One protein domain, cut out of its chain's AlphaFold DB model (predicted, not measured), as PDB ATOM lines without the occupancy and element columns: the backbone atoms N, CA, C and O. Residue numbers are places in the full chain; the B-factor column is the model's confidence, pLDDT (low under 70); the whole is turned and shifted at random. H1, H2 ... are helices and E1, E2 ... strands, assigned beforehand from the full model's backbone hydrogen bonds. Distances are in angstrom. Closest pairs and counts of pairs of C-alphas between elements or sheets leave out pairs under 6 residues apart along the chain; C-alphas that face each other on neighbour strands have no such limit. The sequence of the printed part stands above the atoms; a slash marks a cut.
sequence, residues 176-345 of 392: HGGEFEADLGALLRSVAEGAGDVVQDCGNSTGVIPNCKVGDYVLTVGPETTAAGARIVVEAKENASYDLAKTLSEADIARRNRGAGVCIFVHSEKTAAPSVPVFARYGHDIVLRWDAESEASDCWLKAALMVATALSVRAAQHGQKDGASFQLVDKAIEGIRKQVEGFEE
ATOM      1  N   HIS A 176     193.267 205.916 220.592       54.44
ATOM      2  CA  HIS A 176     192.699 207.224 220.211       54.44
ATOM      3  C   HIS A 176     192.213 207.299 218.759       54.44
ATOM      4  O   HIS A 176     191.068 207.672 218.536       54.44
ATOM      5  N   GLY A 177     192.994 206.803 217.790       59.03
ATOM      6  CA  GLY A 177     192.560 206.811 216.384       59.03
ATOM      7  C   GLY A 177     191.262 206.029 216.135       59.03
ATOM      8  O   GLY A 177     190.412 206.481 215.379       59.03
ATOM      9  N   GLY A 178     191.063 204.901 216.830       66.00
ATOM     10  CA  GLY A 178     189.851 204.088 216.687       66.00
ATOM     11  C   GLY A 178     188.622 204.671 217.393       66.00
ATOM     12  O   GLY A 178     187.504 204.443 216.942       66.00
ATOM     13  N   GLU A 179     188.808 205.420 218.485       77.56
ATOM     14  CA  GLU A 179     187.716 206.145 219.156       77.56
ATOM     15  C   GLU A 179     187.266 207.344 218.310       77.56
ATOM     16  O   GLU A 179     186.073 207.489 218.055       77.56
ATOM     17  N   PHE A 180     188.213 208.112 217.759       82.88
ATOM     18  CA  PHE A 180     187.921 209.214 216.837       82.88
ATOM     19  C   PHE A 180     187.177 208.747 215.579       82.88
ATOM     20  O   PHE A 180     186.174 209.345 215.182       82.88
ATOM     21  N   GLU A 181     187.634 207.649 214.968       83.94
ATOM     22  CA  GLU A 181     186.939 207.017 213.848       83.94
ATOM     23  C   GLU A 181     185.516 206.605 214.247       83.94
ATOM     24  O   GLU A 181     184.575 206.892 213.505       83.94
ATOM     25  N   ALA A 182     185.333 205.966 215.406       84.44
ATOM     26  CA  ALA A 182     184.028 205.495 215.871       84.44
ATOM     27  C   ALA A 182     183.039 206.643 216.140       84.44
ATOM     28  O   ALA A 182     181.876 206.548 215.727       84.44
ATOM     29  N   ASP A 183     183.499 207.723 216.773       86.88
ATOM     30  CA  ASP A 183     182.694 208.912 217.062       86.88
ATOM     31  C   ASP A 183     182.272 209.619 215.768       86.88
ATOM     32  O   ASP A 183     181.093 209.946 215.587       86.88
ATOM     33  N   LEU A 184     183.196 209.756 214.808       87.94
ATOM     34  CA  LEU A 184     182.877 210.269 213.475       87.94
ATOM     35  C   LEU A 184     181.810 209.396 212.798       87.94
ATOM     36  O   LEU A 184     180.830 209.907 212.254       87.94
ATOM     37  N   GLY A 185     181.961 208.074 212.869       87.12
ATOM     38  CA  GLY A 185     181.000 207.121 212.319       87.12
ATOM     39  C   GLY A 185     179.604 207.244 212.938       87.12
ATOM     40  O   GLY A 185     178.605 207.118 212.226       87.12
ATOM     41  N   ALA A 186     179.503 207.507 214.242       87.44
ATOM     42  CA  ALA A 186     178.224 207.726 214.920       87.44
ATOM     43  C   ALA A 186     177.516 208.992 214.410       87.44
ATOM     44  O   ALA A 186     176.325 208.944 214.084       87.44
ATOM     45  N   LEU A 187     178.255 210.094 214.260       86.50
ATOM     46  CA  LEU A 187     177.718 211.347 213.731       86.50
ATOM     47  C   LEU A 187     177.301 211.214 212.258       86.50
ATOM     48  O   LEU A 187     176.212 211.653 211.889       86.50
ATOM     49  N   LEU A 188     178.112 210.551 211.426       88.38
ATOM     50  CA  LEU A 188     177.783 210.290 210.020       88.38
ATOM     51  C   LEU A 188     176.476 209.503 209.874       88.38
ATOM     52  O   LEU A 188     175.647 209.864 209.041       88.38
ATOM     53  N   ARG A 189     176.264 208.458 210.687       88.12
ATOM     54  CA  ARG A 189     175.016 207.673 210.671       88.12
ATOM     55  C   ARG A 189     173.809 208.520 211.071       88.12
ATOM     56  O   ARG A 189     172.812 208.501 210.363       88.12
ATOM     57  N   SER A 190     173.934 209.309 212.138       86.81
ATOM     58  CA  SER A 190     172.875 210.221 212.595       86.81
ATOM     59  C   SER A 190     172.460 211.221 211.508       86.81
ATOM     60  O   SER A 190     171.272 211.424 211.249       86.81
ATOM     61  N   VAL A 191     173.434 211.811 210.807       84.06
ATOM     62  CA  VAL A 191     173.157 212.756 209.713       84.06
ATOM     63  C   VAL A 191     172.565 212.046 208.490       84.06
ATOM     64  O   VAL A 191     171.631 212.564 207.880       84.06
ATOM     65  N   ALA A 192     173.070 210.861 208.144       82.50
ATOM     66  CA  ALA A 192     172.603 210.085 206.998       82.50
ATOM     67  C   ALA A 192     171.168 209.561 207.171       82.50
ATOM     68  O   ALA A 192     170.389 209.619 206.222       82.50
ATOM     69  N   GLU A 193     170.788 209.122 208.377       80.38
ATOM     70  CA  GLU A 193     169.415 208.697 208.691       80.38
ATOM     71  C   GLU A 193     168.401 209.816 208.428       80.38
ATOM     72  O   GLU A 193     167.346 209.570 207.844       80.38
ATOM     73  N   GLY A 194     168.740 211.058 208.788       73.88
ATOM     74  CA  GLY A 194     167.898 212.224 208.513       73.88
ATOM     75  C   GLY A 194     167.763 212.566 207.023       73.88
ATOM     76  O   GLY A 194     166.760 213.158 206.628       73.88
ATOM     77  N   ALA A 195     168.747 212.194 206.199       71.31
ATOM     78  CA  ALA A 195     168.773 212.446 204.756       71.31
ATOM     79  C   ALA A 195     168.257 211.267 203.904       71.31
ATOM     80  O   ALA A 195     168.005 211.441 202.713       71.31
ATOM     81  N   GLY A 196     168.076 210.081 204.500       77.56
ATOM     82  CA  GLY A 196     167.735 208.847 203.779       77.56
ATOM     83  C   GLY A 196     168.927 208.191 203.064       77.56
ATOM     84  O   GLY A 196     168.726 207.387 202.152       77.56
ATOM     85  N   ASP A 197     170.153 208.528 203.467       86.06
ATOM     86  CA  ASP A 197     171.401 208.001 202.911       86.06
ATOM     87  C   ASP A 197     171.881 206.757 203.680       86.06
ATOM     88  O   ASP A 197     171.533 206.537 204.840       86.06
ATOM     89  N   VAL A 198     172.722 205.930 203.048       87.88
ATOM     90  CA  VAL A 198     173.249 204.693 203.654       87.88
ATOM     91  C   VAL A 198     174.744 204.824 203.928       87.88
ATOM     92  O   VAL A 198     175.529 205.021 203.001       87.88
ATOM     93  N   VAL A 199     175.154 204.652 205.189       90.00
ATOM     94  CA  VAL A 199     176.569 204.676 205.604       90.00
ATOM     95  C   VAL A 199     177.100 203.263 205.789       90.00
ATOM     96  O   VAL A 199     176.534 202.470 206.541       90.00
ATOM     97  N   GLN A 200     178.226 202.963 205.150       89.56
ATOM     98  CA  GLN A 200     178.955 201.713 205.306       89.56
ATOM     99  C   GLN A 200     180.304 201.955 205.986       89.56
ATOM    100  O   GLN A 200     181.108 202.758 205.514       89.56
ATOM    101  N   ASP A 201     180.560 201.201 207.055       88.62
ATOM    102  CA  ASP A 201     181.872 201.112 207.698       88.62
ATOM    103  C   ASP A 201     182.800 200.231 206.853       88.62
ATOM    104  O   ASP A 201     182.497 199.076 206.530       88.62
ATOM    105  N   CYS A 202     183.896 200.832 206.417       86.00
ATOM    106  CA  CYS A 202     184.788 200.322 205.400       86.00
ATOM    107  C   CYS A 202     186.243 200.208 205.887       86.00
ATOM    108  O   CYS A 202     187.001 199.473 205.243       86.00
ATOM    109  N   GLY A 203     186.623 200.821 207.014       77.00
ATOM    110  CA  GLY A 203     188.021 200.959 207.461       77.00
ATOM    111  C   GLY A 203     188.766 199.633 207.668       77.00
ATOM    112  O   GLY A 203     189.964 199.518 207.411       77.00
ATOM    113  N   ASN A 204     188.052 198.556 208.012       79.31
ATOM    114  CA  ASN A 204     188.657 197.225 208.175       79.31
ATOM    115  C   ASN A 204     188.665 196.356 206.905       79.31
ATOM    116  O   ASN A 204     189.322 195.310 206.875       79.31
ATOM    117  N   SER A 205     187.969 196.789 205.852       82.56
ATOM    118  CA  SER A 205     187.783 196.041 204.605       82.56
ATOM    119  C   SER A 205     188.687 196.562 203.491       82.56
ATOM    120  O   SER A 205     188.900 197.766 203.357       82.56
ATOM    121  N   THR A 206     189.198 195.660 202.652       81.00
ATOM    122  CA  THR A 206     189.878 196.059 201.415       81.00
ATOM    123  C   THR A 206     188.859 196.487 200.368       81.00
ATOM    124  O   THR A 206     187.864 195.790 200.162       81.00
ATOM    125  N   GLY A 207     189.114 197.618 199.712       82.50
ATOM    126  CA  GLY A 207     188.267 198.136 198.640       82.50
ATOM    127  C   GLY A 207     188.586 197.526 197.272       82.50
ATOM    128  O   GLY A 207     189.020 196.380 197.156       82.50
ATOM    129  N   VAL A 208     188.364 198.312 196.216       83.69
ATOM    130  CA  VAL A 208     188.627 197.937 194.817       83.69
ATOM    131  C   VAL A 208     190.126 197.750 194.555       83.69
ATOM    132  O   VAL A 208     190.510 196.943 193.709       83.69
ATOM    133  N   ILE A 209     190.984 198.476 195.277       82.69
ATOM    134  CA  ILE A 209     192.436 198.345 195.162       82.69
ATOM    135  C   ILE A 209     192.902 197.196 196.079       82.69
ATOM    136  O   ILE A 209     192.636 197.230 197.286       82.69
ATOM    137  N   PRO A 210     193.635 196.190 195.557       77.88
ATOM    138  CA  PRO A 210     194.122 195.070 196.361       77.88
ATOM    139  C   PRO A 210     194.952 195.532 197.564       77.88
ATOM    140  O   PRO A 210     195.849 196.360 197.421       77.88
ATOM    141  N   ASN A 211     194.672 194.970 198.746       79.88
ATOM    142  CA  ASN A 211     195.343 195.293 200.014       79.88
ATOM    143  C   ASN A 211     195.267 196.775 200.442       79.88
ATOM    144  O   ASN A 211     196.052 197.210 201.281       79.88
ATOM    145  N   CYS A 212     194.319 197.551 199.907       81.81
ATOM    146  CA  CYS A 212     194.113 198.949 200.274       81.81
ATOM    147  C   CYS A 212     192.877 199.102 201.170       81.81
ATOM    148  O   CYS A 212     191.758 198.786 200.756       81.81
ATOM    149  N   LYS A 213     193.082 199.609 202.390       85.75
ATOM    150  CA  LYS A 213     192.013 199.862 203.373       85.75
ATOM    151  C   LYS A 213     191.557 201.322 203.448       85.75
ATOM    152  O   LYS A 213     190.580 201.604 204.124       85.75
ATOM    153  N   VAL A 214     192.209 202.212 202.699       87.12
ATOM    154  CA  VAL A 214     191.922 203.654 202.676       87.12
ATOM    155  C   VAL A 214     190.458 203.912 202.288       87.12
ATOM    156  O   VAL A 214     189.920 203.272 201.374       87.12
ATOM    157  N   GLY A 215     189.817 204.850 202.970       86.88
ATOM    158  CA  GLY A 215     188.398 205.161 202.907       86.88
ATOM    159  C   GLY A 215     187.645 204.483 204.044       86.88
ATOM    160  O   GLY A 215     187.059 203.418 203.817       86.88
ATOM    161  N   ASP A 216     187.668 205.097 205.224       90.19
ATOM    162  CA  ASP A 216     187.074 204.564 206.460       90.19
ATOM    163  C   ASP A 216     185.561 204.382 206.372       90.19
ATOM    164  O   ASP A 216     185.033 203.338 206.759       90.19
ATOM    165  N   TYR A 217     184.860 205.355 205.794       92.56
ATOM    166  CA  TYR A 217     183.413 205.304 205.618       92.56
ATOM    167  C   TYR A 217     183.020 205.580 204.174       92.56
ATOM    168  O   TYR A 217     183.636 206.379 203.472       92.56
ATOM    169  N   VAL A 218     181.949 204.934 203.720       92.50
ATOM    170  CA  VAL A 218     181.333 205.221 202.423       92.50
ATOM    171  C   VAL A 218     179.870 205.546 202.642       92.50
ATOM    172  O   VAL A 218     179.107 204.712 203.122       92.50
ATOM    173  N   LEU A 219     179.479 206.756 202.264       92.00
ATOM    174  CA  LEU A 219     178.103 207.218 202.261       92.00
ATOM    175  C   LEU A 219     177.540 207.083 200.844       92.00
ATOM    176  O   LEU A 219     178.097 207.620 199.884       92.00
ATOM    177  N   THR A 220     176.462 206.318 200.707       90.75
ATOM    178  CA  THR A 220     175.733 206.138 199.450       90.75
ATOM    179  C   THR A 220     174.469 206.973 199.497       90.75
ATOM    180  O   THR A 220     173.633 206.770 200.377       90.75
ATOM    181  N   VAL A 221     174.339 207.890 198.540       86.75
ATOM    182  CA  VAL A 221     173.209 208.813 198.486       86.75
ATOM    183  C   VAL A 221     171.921 208.053 198.155       86.75
ATOM    184  O   VAL A 221     171.884 207.248 197.214       86.75
ATOM    185  N   GLY A 222     170.874 208.312 198.935       83.38
ATOM    186  CA  GLY A 222     169.576 207.656 198.862       83.38
ATOM    187  C   GLY A 222     168.802 207.914 197.561       83.38
ATOM    188  O   GLY A 222     169.128 208.820 196.783       83.38
ATOM    189  N   PRO A 223     167.741 207.120 197.312       77.25
ATOM    190  CA  PRO A 223     166.967 207.153 196.068       77.25
ATOM    191  C   PRO A 223     166.134 208.430 195.884       77.25
ATOM    192  O   PRO A 223     165.736 208.739 194.765       77.25
ATOM    193  N   GLU A 224     165.903 209.185 196.958       73.31
ATOM    194  CA  GLU A 224     165.096 210.413 196.966       73.31
ATOM    195  C   GLU A 224     165.812 211.620 196.327       73.31
ATOM    196  O   GLU A 224     165.227 212.690 196.159       73.31
ATOM    197  N   THR A 225     167.087 211.473 195.949       70.62
ATOM    198  CA  THR A 225     167.882 212.545 195.338       70.62
ATOM    199  C   THR A 225     168.209 212.256 193.872       70.62
ATOM    200  O   THR A 225     168.322 211.111 193.439       70.62
ATOM    201  N   THR A 226     168.472 213.305 193.085       72.50
ATOM    202  CA  THR A 226     168.950 213.169 191.694       72.50
ATOM    203  C   THR A 226     170.303 212.445 191.588       72.50
ATOM    204  O   THR A 226     170.648 211.954 190.517       72.50
ATOM    205  N   ALA A 227     171.072 212.365 192.680       75.31
ATOM    206  CA  ALA A 227     172.345 211.648 192.749       75.31
ATOM    207  C   ALA A 227     172.202 210.214 193.274       75.31
ATOM    208  O   ALA A 227     173.182 209.678 193.786       75.31
ATOM    209  N   ALA A 228     171.011 209.613 193.208       83.06
ATOM    210  CA  ALA A 228     170.756 208.281 193.744       83.06
ATOM    211  C   ALA A 228     171.865 207.278 193.374       83.06
ATOM    212  O   ALA A 228     172.191 207.082 192.201       83.06
ATOM    213  N   GLY A 229     172.460 206.650 194.391       81.94
ATOM    214  CA  GLY A 229     173.554 205.689 194.233       81.94
ATOM    215  C   GLY A 229     174.956 206.296 194.096       81.94
ATOM    216  O   GLY A 229     175.928 205.543 194.006       81.94
ATOM    217  N   ALA A 230     175.100 207.625 194.109       86.94
ATOM    218  CA  ALA A 230     176.405 208.269 194.195       86.94
ATOM    219  C   ALA A 230     177.091 207.914 195.520       86.94
ATOM    220  O   ALA A 230     176.450 207.809 196.565       86.94
ATOM    221  N   ARG A 231     178.413 207.734 195.468       90.88
ATOM    222  CA  ARG A 231     179.232 207.366 196.625       90.88
ATOM    223  C   ARG A 231     180.134 208.521 197.028       90.88
ATOM    224  O   ARG A 231     180.867 209.056 196.191       90.88
ATOM    225  N   ILE A 232     180.104 208.850 198.311       93.12
ATOM    226  CA  ILE A 232     180.982 209.807 198.978       93.12
ATOM    227  C   ILE A 232     181.832 209.004 199.959       93.12
ATOM    228  O   ILE A 232     181.296 208.261 200.775       93.12
ATOM    229  N   VAL A 233     183.153 209.116 199.868       94.62
ATOM    230  CA  VAL A 233     184.061 208.471 200.825       94.62
ATOM    231  C   VAL A 233     184.444 209.468 201.911       94.62
ATOM    232  O   VAL A 233     184.700 210.632 201.606       94.62
ATOM    233  N   VAL A 234     184.487 209.025 203.162       94.75
ATOM    234  CA  VAL A 234     184.992 209.807 204.288       94.75
ATOM    235  C   VAL A 234     186.222 209.106 204.847       94.75
ATOM    236  O   VAL A 234     186.168 207.910 205.123       94.75
ATOM    237  N   GLU A 235     187.313 209.852 204.976       94.31
ATOM    238  CA  GLU A 235     188.564 209.411 205.594       94.31
ATOM    239  C   GLU A 235     188.799 210.221 206.868       94.31
ATOM    240  O   GLU A 235     188.692 211.450 206.840       94.31
ATOM    241  N   ALA A 236     189.126 209.549 207.965       92.19
ATOM    242  CA  ALA A 236     189.436 210.151 209.248       92.19
ATOM    243  C   ALA A 236     190.942 210.081 209.520       92.19
ATOM    244  O   ALA A 236     191.615 209.086 209.252       92.19
ATOM    245  N   LYS A 237     191.508 211.152 210.078       89.75
ATOM    246  CA  LYS A 237     192.921 211.176 210.451       89.75
ATOM    247  C   LYS A 237     193.155 211.893 211.763       89.75
ATOM    248  O   LYS A 237     192.881 213.080 211.905       89.75
ATOM    249  N   GLU A 238     193.784 211.181 212.685       86.94
ATOM    250  CA  GLU A 238     194.288 211.740 213.933       86.94
ATOM    251  C   GLU A 238     195.815 211.595 213.995       86.94
ATOM    252  O   GLU A 238     196.370 210.733 214.674       86.94
ATOM    253  N   ASN A 239     196.522 212.395 213.187       81.12
ATOM    254  CA  ASN A 239     197.981 212.362 213.119       81.12
ATOM    255  C   ASN A 239     198.581 213.720 212.720       81.12
ATOM    256  O   ASN A 239     198.386 214.194 211.604       81.12
ATOM    257  N   ALA A 240     199.427 214.279 213.589       79.88
ATOM    258  CA  ALA A 240     200.078 215.574 213.376       79.88
ATOM    259  C   ALA A 240     201.156 215.607 212.285       79.88
ATOM    260  O   ALA A 240     201.576 216.680 211.856       79.88
ATOM    261  N   SER A 241     201.599 214.445 211.802       79.75
ATOM    262  CA  SER A 241     202.598 214.342 210.727       79.75
ATOM    263  C   SER A 241     201.995 214.457 209.320       79.75
ATOM    264  O   SER A 241     202.723 214.360 208.320       79.75
ATOM    265  N   TYR A 242     200.669 214.600 209.229       81.69
ATOM    266  CA  TYR A 242     199.948 214.709 207.971       81.69
ATOM    267  C   TYR A 242     199.839 216.165 207.525       81.69
ATOM    268  O   TYR A 242     199.223 217.000 208.181       81.69
ATOM    269  N   ASP A 243     200.461 216.460 206.387       85.25
ATOM    270  CA  ASP A 243     200.358 217.750 205.720       85.25
ATOM    271  C   ASP A 243     199.261 217.721 204.643       85.25
ATOM    272  O   ASP A 243     198.773 216.661 204.239       85.25
ATOM    273  N   LEU A 244     198.884 218.904 204.151       85.12
ATOM    274  CA  LEU A 244     197.840 219.048 203.137       85.12
ATOM    275  C   LEU A 244     198.138 218.261 201.845       85.12
ATOM    276  O   LEU A 244     197.219 217.731 201.224       85.12
ATOM    277  N   ALA A 245     199.406 218.151 201.436       86.56
ATOM    278  CA  ALA A 245     199.777 217.439 200.214       86.56
ATOM    279  C   ALA A 245     199.543 215.926 200.352       86.56
ATOM    280  O   ALA A 245     198.950 215.306 199.465       86.56
ATOM    281  N   LYS A 246     199.943 215.340 201.488       87.50
ATOM    282  CA  LYS A 246     199.670 213.936 201.823       87.50
ATOM    283  C   LYS A 246     198.175 213.678 201.934       87.50
ATOM    284  O   LYS A 246     197.702 212.699 201.361       87.50
ATOM    285  N   THR A 247     197.430 214.578 202.577       90.50
ATOM    286  CA  THR A 247     195.965 214.508 202.659       90.50
ATOM    287  C   THR A 247     195.318 214.398 201.284       90.50
ATOM    288  O   THR A 247     194.546 213.474 201.055       90.50
ATOM    289  N   LEU A 248     195.662 215.279 200.342       89.50
ATOM    290  CA  LEU A 248     195.074 215.243 198.999       89.50
ATOM    291  C   LEU A 248     195.472 213.982 198.219       89.50
ATOM    292  O   LEU A 248     194.661 213.432 197.473       89.50
ATOM    293  N   SER A 249     196.699 213.487 198.409       89.62
ATOM    294  CA  SER A 249     197.137 212.236 197.778       89.62
ATOM    295  C   SER A 249     196.388 211.008 198.311       89.62
ATOM    296  O   SER A 249     196.010 210.135 197.531       89.62
ATOM    297  N   GLU A 250     196.127 210.951 199.620       91.75
ATOM    298  CA  GLU A 250     195.381 209.859 200.248       91.75
ATOM    299  C   GLU A 250     193.884 209.960 199.939       91.75
ATOM    300  O   GLU A 250     193.269 208.941 199.638       91.75
ATOM    301  N   ALA A 251     193.320 211.172 199.877       90.88
ATOM    302  CA  ALA A 251     191.948 211.406 199.427       90.88
ATOM    303  C   ALA A 251     191.701 210.836 198.017       90.88
ATOM    304  O   ALA A 251     190.694 210.168 197.776       90.88
ATOM    305  N   ASP A 252     192.648 211.024 197.089       89.38
ATOM    306  CA  ASP A 252     192.557 210.445 195.745       89.38
ATOM    307  C   ASP A 252     192.586 208.912 195.752       89.38
ATOM    308  O   ASP A 252     191.822 208.263 195.029       89.38
ATOM    309  N   ILE A 253     193.422 208.321 196.608       87.94
ATOM    310  CA  ILE A 253     193.448 206.870 196.809       87.94
ATOM    311  C   ILE A 253     192.115 206.395 197.396       87.94
ATOM    312  O   ILE A 253     191.560 205.424 196.882       87.94
ATOM    313  N   ALA A 254     191.567 207.086 198.397       90.31
ATOM    314  CA  ALA A 254     190.288 206.764 199.028       90.31
ATOM    315  C   ALA A 254     189.151 206.730 197.997       90.31
ATOM    316  O   ALA A 254     188.406 205.747 197.913       90.31
ATOM    317  N   ARG A 255     189.057 207.763 197.142       90.56
ATOM    318  CA  ARG A 255     188.046 207.830 196.072       90.56
ATOM    319  C   ARG A 255     188.157 206.654 195.116       90.56
ATOM    320  O   ARG A 255     187.166 205.966 194.871       90.56
ATOM    321  N   ARG A 256     189.364 206.392 194.603       87.19
ATOM    322  CA  ARG A 256     189.613 205.282 193.670       87.19
ATOM    323  C   ARG A 256     189.355 203.924 194.317       87.19
ATOM    324  O   ARG A 256     188.771 203.054 193.675       87.19
ATOM    325  N   ASN A 257     189.734 203.753 195.582       89.50
ATOM    326  CA  ASN A 257     189.544 202.508 196.319       89.50
ATOM    327  C   ASN A 257     188.065 202.203 196.584       89.50
ATOM    328  O   ASN A 257     187.660 201.044 196.532       89.50
ATOM    329  N   ARG A 258     187.244 203.223 196.853       89.00
ATOM    330  CA  ARG A 258     185.820 203.048 197.192       89.00
ATOM    331  C   ARG A 258     184.860 203.278 196.021       89.00
ATOM    332  O   ARG A 258     183.655 203.050 196.159       89.00
ATOM    333  N   GLY A 259     185.381 203.675 194.859       84.69
ATOM    334  CA  GLY A 259     184.571 204.047 193.698       84.69
ATOM    335  C   GLY A 259     183.688 205.263 193.990       84.69
ATOM    336  O   GLY A 259     182.535 205.299 193.568       84.69
ATOM    337  N   ALA A 260     184.209 206.211 194.772       88.69
ATOM    338  CA  ALA A 260     183.502 207.410 195.201       88.69
ATOM    339  C   ALA A 260     183.831 208.608 194.302       88.69
ATOM    340  O   ALA A 260     184.970 208.783 193.869       88.69
ATOM    341  N   GLY A 261     182.827 209.446 194.032       83.06
ATOM    342  CA  GLY A 261     182.982 210.654 193.213       83.06
ATOM    343  C   GLY A 261     183.534 211.852 193.989       83.06
ATOM    344  O   GLY A 261     184.064 212.783 193.386       83.06
ATOM    345  N   VAL A 262     183.419 211.827 195.318       90.69
ATOM    346  CA  VAL A 262     183.841 212.892 196.238       90.69
ATOM    347  C   VAL A 262     184.484 212.257 197.470       90.69
ATOM    348  O   VAL A 262     184.001 211.220 197.929       90.69
ATOM    349  N   CYS A 263     185.544 212.869 198.005       93.44
ATOM    350  CA  CYS A 263     186.108 212.510 199.308       93.44
ATOM    351  C   CYS A 263     185.958 213.659 200.307       93.44
ATOM    352  O   CYS A 263     186.218 214.819 199.989       93.44
ATOM    353  N   ILE A 264     185.541 213.318 201.522       94.62
ATOM    354  CA  ILE A 264     185.619 214.180 202.695       94.62
ATOM    355  C   ILE A 264     186.764 213.654 203.555       94.62
ATOM    356  O   ILE A 264     186.762 212.496 203.954       94.62
ATOM    357  N   PHE A 265     187.742 214.498 203.837       94.50
ATOM    358  CA  PHE A 265     188.901 214.159 204.642       94.50
ATOM    359  C   PHE A 265     188.848 214.946 205.949       94.50
ATOM    360  O   PHE A 265     188.916 216.178 205.948       94.50
ATOM    361  N   VAL A 266     188.715 214.226 207.055       93.62
ATOM    362  CA  VAL A 266     188.457 214.770 208.385       93.62
ATOM    363  C   VAL A 266     189.707 214.621 209.237       93.62
ATOM    364  O   VAL A 266     190.117 213.511 209.566       93.62
ATOM    365  N   HIS A 267     190.316 215.742 209.612       92.12
ATOM    366  CA  HIS A 267     191.415 215.764 210.574       92.12
ATOM    367  C   HIS A 267     190.893 216.033 211.979       92.12
ATOM    368  O   HIS A 267     190.088 216.942 212.165       92.12
ATOM    369  N   SER A 268     191.404 215.309 212.971       89.06
ATOM    370  CA  SER A 268     191.190 215.641 214.384       89.06
ATOM    371  C   SER A 268     191.789 217.017 214.673       89.06
ATOM    372  O   SER A 268     192.984 217.234 214.455       89.06
ATOM    373  N   GLU A 269     190.987 217.955 215.177       85.06
ATOM    374  CA  GLU A 269     191.441 219.313 215.509       85.06
ATOM    375  C   GLU A 269     192.615 219.303 216.502       85.06
ATOM    376  O   GLU A 269     193.513 220.140 216.421       85.06
ATOM    377  N   LYS A 270     192.670 218.282 217.366       81.25
ATOM    378  CA  LYS A 270     193.730 218.062 218.361       81.25
ATOM    379  C   LYS A 270     195.095 217.781 217.734       81.25
ATOM    380  O   LYS A 270     196.122 218.070 218.343       81.25
ATOM    381  N   THR A 271     195.119 217.186 216.541       82.12
ATOM    382  CA  THR A 271     196.359 216.757 215.876       82.12
ATOM    383  C   THR A 271     196.602 217.450 214.543       82.12
ATOM    384  O   THR A 271     197.710 217.362 214.033       82.12
ATOM    385  N   ALA A 272     195.624 218.159 213.979       81.69
ATOM    386  CA  ALA A 272     195.743 218.784 212.668       81.69
ATOM    387  C   ALA A 272     196.962 219.719 212.574       81.69
ATOM    388  O   ALA A 272     197.142 220.640 213.377       81.69
ATOM    389  N   ALA A 273     197.796 219.514 211.551       80.19
ATOM    390  CA  ALA A 273     198.931 220.391 211.294       80.19
ATOM    391  C   ALA A 273     198.456 221.816 210.927       80.19
ATOM    392  O   ALA A 273     197.406 221.970 210.296       80.19
ATOM    393  N   PRO A 274     199.245 222.874 211.208       77.19
ATOM    394  CA  PRO A 274     198.877 224.253 210.867       77.19
ATOM    395  C   PRO A 274     198.566 224.482 209.378       77.19
ATOM    396  O   PRO A 274     197.841 225.413 209.045       77.19
ATOM    397  N   SER A 275     199.096 223.636 208.488       79.06
ATOM    398  CA  SER A 275     198.866 223.685 207.039       79.06
ATOM    399  C   SER A 275     197.510 223.121 206.588       79.06
ATOM    400  O   SER A 275     197.108 223.365 205.451       79.06
ATOM    401  N   VAL A 276     196.802 222.375 207.443       84.25
ATOM    402  CA  VAL A 276     195.470 221.828 207.144       84.25
ATOM    403  C   VAL A 276     194.426 222.920 207.390       84.25
ATOM    404  O   VAL A 276     194.386 223.452 208.488       84.25
ATOM    405  N   PRO A 277     193.567 223.298 206.439       82.62
ATOM    406  CA  PRO A 277     192.550 224.327 206.673       82.62
ATOM    407  C   PRO A 277     191.443 223.833 207.618       82.62
ATOM    408  O   PRO A 277     191.199 222.633 207.696       82.62
ATOM    409  N   VAL A 278     190.741 224.752 208.294       82.81
ATOM    410  CA  VAL A 278     189.542 224.424 209.101       82.81
ATOM    411  C   VAL A 278     188.457 223.801 208.220       82.81
ATOM    412  O   VAL A 278     187.875 222.782 208.574       82.81
ATOM    413  N   PHE A 279     188.245 224.374 207.034       86.12
ATOM    414  CA  PHE A 279     187.368 223.841 206.000       86.12
ATOM    415  C   PHE A 279     187.805 224.372 204.629       86.12
ATOM    416  O   PHE A 279     187.857 225.584 204.417       86.12
ATOM    417  N   ALA A 280     188.110 223.494 203.674       84.12
ATOM    418  CA  ALA A 280     188.418 223.894 202.301       84.12
ATOM    419  C   ALA A 280     188.056 222.817 201.279       84.12
ATOM    420  O   ALA A 280     188.134 221.620 201.548       84.12
ATOM    421  N   ARG A 281     187.721 223.260 200.063       86.50
ATOM    422  CA  ARG A 281     187.443 222.391 198.917       86.50
ATOM    423  C   ARG A 281     188.573 222.467 197.893       86.50
ATOM    424  O   ARG A 281     188.915 223.550 197.426       86.50
ATOM    425  N   TYR A 282     189.051 221.306 197.467       86.25
ATOM    426  CA  TYR A 282     190.048 221.101 196.423       86.25
ATOM    427  C   TYR A 282     189.462 220.189 195.342       86.25
ATOM    428  O   TYR A 282     189.570 218.968 195.385       86.25
ATOM    429  N   GLY A 283     188.777 220.783 194.361       83.62
ATOM    430  CA  GLY A 283     188.102 220.014 193.312       83.62
ATOM    431  C   GLY A 283     186.970 219.147 193.876       83.62
ATOM    432  O   GLY A 283     185.931 219.688 194.268       83.62
ATOM    433  N   HIS A 284     187.182 217.828 193.884       84.06
ATOM    434  CA  HIS A 284     186.263 216.811 194.415       84.06
ATOM    435  C   HIS A 284     186.614 216.361 195.842       84.06
ATOM    436  O   HIS A 284     185.997 215.428 196.351       84.06
ATOM    437  N   ASP A 285     187.577 217.030 196.476       90.00
ATOM    438  CA  ASP A 285     188.013 216.745 197.838       90.00
ATOM    439  C   ASP A 285     187.655 217.878 198.771       90.00
ATOM    440  O   ASP A 285     187.860 219.049 198.456       90.00
ATOM    441  N   ILE A 286     187.116 217.530 199.927       91.81
ATOM    442  CA  ILE A 286     186.765 218.473 200.979       91.81
ATOM    443  C   ILE A 286     187.607 218.099 202.185       91.81
ATOM    444  O   ILE A 286     187.504 216.986 202.681       91.81
ATOM    445  N   VAL A 287     188.448 219.016 202.642       92.12
ATOM    446  CA  VAL A 287     189.303 218.825 203.815       92.12
ATOM    447  C   VAL A 287     188.758 219.689 204.938       92.12
ATOM    448  O   VAL A 287     188.521 220.881 204.727       92.12
ATOM    449  N   LEU A 288     188.567 219.103 206.115       91.56
ATOM    450  CA  LEU A 288     188.075 219.813 207.290       91.56
ATOM    451  C   LEU A 288     188.758 219.344 208.574       91.56
ATOM    452  O   LEU A 288     189.301 218.239 208.632       91.56
ATOM    453  N   ARG A 289     188.705 220.191 209.601       90.62
ATOM    454  CA  ARG A 289     189.061 219.844 210.980       90.62
ATOM    455  C   ARG A 289     187.790 219.602 211.790       90.62
ATOM    456  O   ARG A 289     186.818 220.336 211.631       90.62
ATOM    457  N   TRP A 290     187.801 218.578 212.631       90.50
ATOM    458  CA  TRP A 290     186.670 218.197 213.473       90.50
ATOM    459  C   TRP A 290     187.159 217.723 214.841       90.50
ATOM    460  O   TRP A 290     188.219 217.103 214.945       90.50
ATOM    461  N   ASP A 291     186.384 218.010 215.883       84.88
ATOM    462  CA  ASP A 291     186.635 217.554 217.246       84.88
ATOM    463  C   ASP A 291     185.363 216.933 217.821       84.88
ATOM    464  O   ASP A 291     184.351 217.612 217.989       84.88
ATOM    465  N   ALA A 292     185.440 215.651 218.183       78.69
ATOM    466  CA  ALA A 292     184.337 214.898 218.775       78.69
ATOM    467  C   ALA A 292     183.803 215.516 220.082       78.69
ATOM    468  O   ALA A 292     182.665 215.266 220.470       78.69
ATOM    469  N   GLU A 293     184.611 216.329 220.770       73.00
ATOM    470  CA  GLU A 293     184.225 216.996 222.021       73.00
ATOM    471  C   GLU A 293     183.576 218.377 221.800       73.00
ATOM    472  O   GLU A 293     183.112 218.996 222.759       73.00
ATOM    473  N   SER A 294     183.527 218.870 220.557       73.00
ATOM    474  CA  SER A 294     183.047 220.210 220.214       73.00
ATOM    475  C   SER A 294     181.857 220.154 219.254       73.00
ATOM    476  O   SER A 294     182.032 220.047 218.039       73.00
ATOM    477  N   GLU A 295     180.640 220.346 219.781       72.12
ATOM    478  CA  GLU A 295     179.403 220.451 218.976       72.12
ATOM    479  C   GLU A 295     179.465 221.577 217.928       72.12
ATOM    480  O   GLU A 295     178.799 221.519 216.894       72.12
ATOM    481  N   ALA A 296     180.281 222.611 218.162       70.19
ATOM    482  CA  ALA A 296     180.494 223.671 217.184       70.19
ATOM    483  C   ALA A 296     181.201 223.143 215.925       70.19
ATOM    484  O   ALA A 296     180.918 223.615 214.827       70.19
ATOM    485  N   SER A 297     182.076 222.142 216.052       74.12
ATOM    486  CA  SER A 297     182.799 221.562 214.916       74.12
ATOM    487  C   SER A 297     181.916 220.653 214.045       74.12
ATOM    488  O   SER A 297     182.159 220.522 212.842       74.12
ATOM    489  N   ASP A 298     180.816 220.119 214.591       80.62
ATOM    490  CA  ASP A 298     179.843 219.298 213.851       80.62
ATOM    491  C   ASP A 298     179.201 220.053 212.686       80.62
ATOM    492  O   ASP A 298     178.793 219.448 211.686       80.62
ATOM    493  N   CYS A 299     179.102 221.383 212.789       80.50
ATOM    494  CA  CYS A 299     178.557 222.204 211.715       80.50
ATOM    495  C   CYS A 299     179.406 222.099 210.437       80.50
ATOM    496  O   CYS A 299     178.847 222.056 209.338       80.50
ATOM    497  N   TRP A 300     180.729 221.950 210.569       81.69
ATOM    498  CA  TRP A 300     181.649 221.808 209.443       81.69
ATOM    499  C   TRP A 300     181.537 220.445 208.775       81.69
ATOM    500  O   TRP A 300     181.557 220.367 207.545       81.69
ATOM    501  N   LEU A 301     181.345 219.378 209.555       85.19
ATOM    502  CA  LEU A 301     181.111 218.048 208.999       85.19
ATOM    503  C   LEU A 301     179.780 217.992 208.236       85.19
ATOM    504  O   LEU A 301     179.729 217.501 207.106       85.19
ATOM    505  N   LYS A 302     178.711 218.559 208.807       84.19
ATOM    506  CA  LYS A 302     177.409 218.679 208.129       84.19
ATOM    507  C   LYS A 302     177.526 219.507 206.849       84.19
ATOM    508  O   LYS A 302     177.031 219.088 205.803       84.19
ATOM    509  N   ALA A 303     178.241 220.632 206.893       78.81
ATOM    510  CA  ALA A 303     178.511 221.446 205.713       78.81
ATOM    511  C   ALA A 303     179.297 220.667 204.644       78.81
ATOM    512  O   ALA A 303     178.958 220.741 203.463       78.81
ATOM    513  N   ALA A 304     180.300 219.873 205.032       85.19
ATOM    514  CA  ALA A 304     181.056 219.035 204.103       85.19
ATOM    515  C   ALA A 304     180.174 217.986 203.427       85.19
ATOM    516  O   ALA A 304     180.249 217.834 202.210       85.19
ATOM    517  N   LEU A 305     179.304 217.311 204.182       85.69
ATOM    518  CA  LEU A 305     178.344 216.346 203.643       85.69
ATOM    519  C   LEU A 305     177.369 216.999 202.662       85.69
ATOM    520  O   LEU A 305     177.133 216.468 201.575       85.69
ATOM    521  N   MET A 306     176.851 218.183 202.992       82.62
ATOM    522  CA  MET A 306     175.978 218.943 202.093       82.62
ATOM    523  C   MET A 306     176.700 219.333 200.800       82.62
ATOM    524  O   MET A 306     176.161 219.141 199.709       82.62
ATOM    525  N   VAL A 307     177.934 219.840 200.898       81.62
ATOM    526  CA  VAL A 307     178.744 220.197 199.723       81.62
ATOM    527  C   VAL A 307     179.076 218.951 198.901       81.62
ATOM    528  O   VAL A 307     178.948 218.984 197.680       81.62
ATOM    529  N   ALA A 308     179.439 217.836 199.534       86.50
ATOM    530  CA  ALA A 308     179.734 216.580 198.851       86.50
ATOM    531  C   ALA A 308     178.515 216.010 198.115       86.50
ATOM    532  O   ALA A 308     178.626 215.559 196.970       86.50
ATOM    533  N   THR A 309     177.340 216.095 198.734       83.12
ATOM    534  CA  THR A 309     176.070 215.688 198.123       83.12
ATOM    535  C   THR A 309     175.721 216.603 196.954       83.12
ATOM    536  O   THR A 309     175.416 216.118 195.869       83.12
ATOM    537  N   ALA A 310     175.872 217.923 197.103       79.31
ATOM    538  CA  ALA A 310     175.663 218.879 196.016       79.31
ATOM    539  C   ALA A 310     176.627 218.652 194.839       79.31
ATOM    540  O   ALA A 310     176.217 218.725 193.679       79.31
ATOM    541  N   LEU A 311     177.898 218.332 195.109       82.31
ATOM    542  CA  LEU A 311     178.872 217.957 194.080       82.31
ATOM    543  C   LEU A 311     178.474 216.658 193.370       82.31
ATOM    544  O   LEU A 311     178.616 216.573 192.152       82.31
ATOM    545  N   SER A 312     177.944 215.683 194.108       84.38
ATOM    546  CA  SER A 312     177.475 214.401 193.567       84.38
ATOM    547  C   SER A 312     176.218 214.566 192.704       84.38
ATOM    548  O   SER A 312     176.174 214.062 191.583       84.38
ATOM    549  N   VAL A 313     175.243 215.361 193.159       78.56
ATOM    550  CA  VAL A 313     174.061 215.777 192.377       78.56
ATOM    551  C   VAL A 313     174.486 216.499 191.115       78.56
ATOM    552  O   VAL A 313     174.015 216.179 190.027       78.56
ATOM    553  N   ARG A 314     175.432 217.426 191.231       69.06
ATOM    554  CA  ARG A 314     175.948 218.158 190.084       69.06
ATOM    555  C   ARG A 314     176.691 217.255 189.098       69.06
ATOM    556  O   ARG A 314     176.557 217.455 187.896       69.06
ATOM    557  N   ALA A 315     177.454 216.271 189.567       73.19
ATOM    558  CA  ALA A 315     178.112 215.293 188.701       73.19
ATOM    559  C   ALA A 315     177.093 214.404 187.965       73.19
ATOM    560  O   ALA A 315     177.249 214.175 186.767       73.19
ATOM    561  N   ALA A 316     176.019 213.983 188.642       69.56
ATOM    562  CA  ALA A 316     174.911 213.251 188.027       69.56
ATOM    563  C   ALA A 316     174.147 214.109 186.998       69.56
ATOM    564  O   ALA A 316     173.781 213.624 185.928       69.56
ATOM    565  N   GLN A 317     173.975 215.406 187.277       64.69
ATOM    566  CA  GLN A 317     173.343 216.369 186.369       64.69
ATOM    567  C   GLN A 317     174.229 216.763 185.179       64.69
ATOM    568  O   GLN A 317     173.689 217.055 184.123       64.69
ATOM    569  N   HIS A 318     175.564 216.722 185.279       55.34
ATOM    570  CA  HIS A 318     176.486 217.015 184.161       55.34
ATOM    571  C   HIS A 318     176.402 216.021 182.989       55.34
ATOM    572  O   HIS A 318     176.934 216.304 181.916       55.34
ATOM    573  N   GLY A 319     175.661 214.914 183.127       52.28
ATOM    574  CA  GLY A 319     175.164 214.152 181.973       52.28
ATOM    575  C   GLY A 319     174.213 214.958 181.063       52.28
ATOM    576  O   GLY A 319     173.963 214.563 179.925       52.28
ATOM    577  N   GLN A 320     173.711 216.106 181.532       50.00
ATOM    578  CA  GLN A 320     172.815 217.044 180.855       50.00
ATOM    579  C   GLN A 320     173.254 218.507 181.125       50.00
ATOM    580  O   GLN A 320     172.890 219.111 182.122       50.00
ATOM    581  N   LYS A 321     174.075 219.055 180.213       47.47
ATOM    582  CA  LYS A 321     174.404 220.484 179.955       47.47
ATOM    583  C   LYS A 321     173.932 221.550 180.982       47.47
ATOM    584  O   LYS A 321     172.759 221.891 180.971       47.47
ATOM    585  N   ASP A 322     174.863 222.197 181.708       46.53
ATOM    586  CA  ASP A 322     175.034 223.677 181.714       46.53
ATOM    587  C   ASP A 322     176.133 224.197 182.675       46.53
ATOM    588  O   ASP A 322     176.244 223.801 183.836       46.53
ATOM    589  N   GLY A 323     176.942 225.158 182.205       44.53
ATOM    590  CA  GLY A 323     178.058 225.769 182.952       44.53
ATOM    591  C   GLY A 323     177.672 226.887 183.938       44.53
ATOM    592  O   GLY A 323     178.475 227.241 184.801       44.53
ATOM    593  N   ALA A 324     176.450 227.423 183.860       48.94
ATOM    594  CA  ALA A 324     176.011 228.591 184.636       48.94
ATOM    595  C   ALA A 324     175.707 228.294 186.122       48.94
ATOM    596  O   ALA A 324     175.793 229.183 186.967       48.94
ATOM    597  N   SER A 325     175.422 227.036 186.473       53.16
ATOM    598  CA  SER A 325     175.080 226.626 187.847       53.16
ATOM    599  C   SER A 325     176.295 226.608 188.801       53.16
ATOM    600  O   SER A 325     176.149 226.692 190.020       53.16
ATOM    601  N   PHE A 326     177.526 226.570 188.268       50.12
ATOM    602  CA  PHE A 326     178.741 226.459 189.091       50.12
ATOM    603  C   PHE A 326     179.042 227.721 189.908       50.12
ATOM    604  O   PHE A 326     179.417 227.631 191.073       50.12
ATOM    605  N   GLN A 327     178.819 228.898 189.321       51.59
ATOM    606  CA  GLN A 327     179.111 230.177 189.972       51.59
ATOM    607  C   GLN A 327     178.133 230.496 191.108       51.59
ATOM    608  O   GLN A 327     178.499 231.193 192.050       51.59
ATOM    609  N   LEU A 328     176.900 229.986 191.044       51.69
ATOM    610  CA  LEU A 328     175.887 230.216 192.075       51.69
ATOM    611  C   LEU A 328     176.165 229.398 193.338       51.69
ATOM    612  O   LEU A 328     176.071 229.937 194.438       51.69
ATOM    613  N   VAL A 329     176.566 228.133 193.184       52.28
ATOM    614  CA  VAL A 329     176.903 227.259 194.318       52.28
ATOM    615  C   VAL A 329     178.202 227.703 194.988       52.28
ATOM    616  O   VAL A 329     178.225 227.851 196.206       52.28
ATOM    617  N   ASP A 330     179.257 228.008 194.222       52.09
ATOM    618  CA  ASP A 330     180.508 228.518 194.805       52.09
ATOM    619  C   ASP A 330     180.287 229.861 195.531       52.09
ATOM    620  O   ASP A 330     180.854 230.092 196.600       52.09
ATOM    621  N   LYS A 331     179.390 230.719 195.022       57.97
ATOM    622  CA  LYS A 331     179.003 231.974 195.687       57.97
ATOM    623  C   LYS A 331     178.172 231.749 196.954       57.97
ATOM    624  O   LYS A 331     178.325 232.511 197.907       57.97
ATOM    625  N   ALA A 332     177.325 230.721 196.992       52.59
ATOM    626  CA  ALA A 332     176.583 230.344 198.196       52.59
ATOM    627  C   ALA A 332     177.517 229.780 199.281       52.59
ATOM    628  O   ALA A 332     177.407 230.170 200.439       52.59
ATOM    629  N   ILE A 333     178.486 228.941 198.899       55.44
ATOM    630  CA  ILE A 333     179.510 228.405 199.809       55.44
ATOM    631  C   ILE A 333     180.390 229.534 200.367       55.44
ATOM    632  O   ILE A 333     180.656 229.566 201.566       55.44
ATOM    633  N   GLU A 334     180.809 230.486 199.528       61.22
ATOM    634  CA  GLU A 334     181.517 231.694 199.978       61.22
ATOM    635  C   GLU A 334     180.668 232.532 200.946       61.22
ATOM    636  O   GLU A 334     181.176 233.037 201.944       61.22
ATOM    637  N   GLY A 335     179.366 232.664 200.677       59.25
ATOM    638  CA  GLY A 335     178.435 233.364 201.562       59.25
ATOM    639  C   GLY A 335     178.336 232.720 202.946       59.25
ATOM    640  O   GLY A 335     178.418 233.426 203.948       59.25
ATOM    641  N   ILE A 336     178.227 231.389 202.997       61.12
ATOM    642  CA  ILE A 336     178.188 230.625 204.250       61.12
ATOM    643  C   ILE A 336     179.508 230.785 205.013       61.12
ATOM    644  O   ILE A 336     179.478 231.102 206.198       61.12
ATOM    645  N   ARG A 337     180.663 230.663 204.340       56.84
ATOM    646  CA  ARG A 337     181.985 230.875 204.960       56.84
ATOM    647  C   ARG A 337     182.077 232.234 205.657       56.84
ATOM    648  O   ARG A 337     182.409 232.283 206.835       56.84
ATOM    649  N   LYS A 338     181.722 233.320 204.962       65.38
ATOM    650  CA  LYS A 338     181.773 234.678 205.534       65.38
ATOM    651  C   LYS A 338     180.862 234.855 206.745       65.38
ATOM    652  O   LYS A 338     181.193 235.601 207.660       65.38
ATOM    653  N   GLN A 339     179.701 234.203 206.748       53.91
ATOM    654  CA  GLN A 339     178.796 234.256 207.895       53.91
ATOM    655  C   GLN A 339     179.343 233.494 209.103       53.91
ATOM    656  O   GLN A 339     179.164 233.961 210.225       53.91
ATOM    657  N   VAL A 340     180.023 232.365 208.889       59.84
ATOM    658  CA  VAL A 340     180.621 231.588 209.984       59.84
ATOM    659  C   VAL A 340     181.862 232.281 210.558       59.84
ATOM    660  O   VAL A 340     181.987 232.349 211.776       59.84
ATOM    661  N   GLU A 341     182.706 232.900 209.726       60.75
ATOM    662  CA  GLU A 341     183.813 233.759 210.196       60.75
ATOM    663  C   GLU A 341     183.296 234.905 211.085       60.75
ATOM    664  O   GLU A 341     183.815 235.142 212.175       60.75
ATOM    665  N   GLY A 342     182.201 235.562 210.681       62.03
ATOM    666  CA  GLY A 342     181.549 236.574 211.517       62.03
ATOM    667  C   GLY A 342     181.011 236.020 212.844       62.03
ATOM    668  O   GLY A 342     180.947 236.742 213.838       62.03
ATOM    669  N   PHE A 343     180.651 234.735 212.897       60.91
ATOM    670  CA  PHE A 343     180.199 234.078 214.122       60.91
ATOM    671  C   PHE A 343     181.362 233.814 215.093       60.91
ATOM    672  O   PHE A 343     181.220 234.045 216.294       60.91
ATOM    673  N   GLU A 344     182.531 233.410 214.589       57.34
ATOM    674  CA  GLU A 344     183.754 233.263 215.397       57.34
ATOM    675  C   GLU A 344     184.233 234.604 215.978       57.34
ATOM    676  O   GLU A 344     184.655 234.670 217.139       57.34
ATOM    677  N   GLU A 345     184.105 235.700 215.224       63.62
ATOM    678  CA  GLU A 345     184.368 237.051 215.742       63.62
ATOM    679  C   GLU A 345     183.418 237.410 216.896       63.62
ATOM    680  O   GLU A 345     183.863 237.908 217.934       63.62
TER     681      GLU A 345
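What this domain is: This is residues 176 to 345 of the 392 residues of an uncharacterized protein of Ramlibacter sp. H242 (UniProt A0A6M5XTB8). Picture a strongly twisted six-stranded sheet in the middle, with H1 and H3 over one face and H2 over the other. The long last helix, H4, folds back beyond H3 at the outside of the body, after a loop whose residues 318 to 324 stand free. The printed part has 170 residues, with four named helices and six named strands in the order H1 E1 E2 E3 H2 E4 E5 E6 H3 H4, and its class is mixed, helices and strands. The sheet is mixed too, in the order E1 E2 E3 E4 E6 E5. The whole is compact, with a radius of gyration of the C-alphas of 15.5 A, and spans 46 by 45 by 31 A.

Where its parts are: Start with the sheet. E3, residues 231 to 237, and E4, residues 262 to 268, are its longest strands, each 19.8 A from first to last C-alpha; find C-alpha 262 at (183.841, 212.892, 196.238). Beside them look for E6, residues 285 to 290, 15.8 A long, and for three strands of four residues: E1, residues 198 to 201, E2, residues 217 to 220, and E5, residues 279 to 282. Find C-alpha 176 at (192.699, 207.224, 220.211); from there H1, residues 176 to 195, runs 29.0 A. H2, residues 244 to 258, is 20.9 A long, and H3, residues 298 to 317, is 28.4 A long. H4, residues 325 to 345, measures 31.2 A and ends at C-alpha 345, at (184.368, 237.051, 215.742).

How they stand to each other: Look first at E3 and E4, parallel neighbours with 20 degrees between their directions; N 235 and O 264 are 2.9 A apart, within hydrogen-bond range. On the other side of E4 you find E6, also parallel to it, with N 265 and O 286 at 2.8 A. E6 and the edge strand E5 form an antiparallel hairpin, with N 280 and O 287 at 2.8 A. Toward the other edge, E1 E2 E3 make a meander, each strand the antiparallel neighbour of the one before; N 200 and O 218 are 2.8 A apart, and so are N 219 and O 232. E3, H2 and E4 form a strand-helix-strand unit, two parallel neighbour strands with a helix between, and its crossover is right-handed. H2 lies over E3, E4 and E6 at a height over the sheet of 8.2 A, slantwise to the strands, at 41 degrees to E3 on the local plane; its closest C-alphas to E4 are those of Ala 251 and Cys 263, 5.9 A apart. On the opposite face, H3 runs along the strands at a height of 7.6 A, over E4 and only just over E6, where 3 of its C-alphas fall; Val 262 and Ala 308 give the closest C-alphas of E4 and H3, 6.1 A apart. H1 is on the same face as H3, and its C-alpha 189 is 6.1 A from C-alpha 199 of E1. H1 and H3 are close but not clearly touching: their closest C-alphas, of Val 191 and Lys 302, are 7.5 A apart, at a steep tilt of 57 degrees. H4 is not on the sheet; it and H3 are near each other, with 12 pairs of C-alphas within 10 A. In H2 and H3 every O i to N i+4 pair is within hydrogen-bond range; in H1 15 of 16 are, and in H4 16 of 17.

The domain as a whole: The two C-alphas farthest apart, those of Pro 210 and Glu 345, are 47.3 A from each other. The printed part has no cut. Its one long link, residues 202 to 216, joins E1 to E2. The mean pLDDT of the printed part is 79.1; look for values under 70 at residues 176 to 178, residue 314 and residues 316 to 345, and note that H4 has a mean of 57.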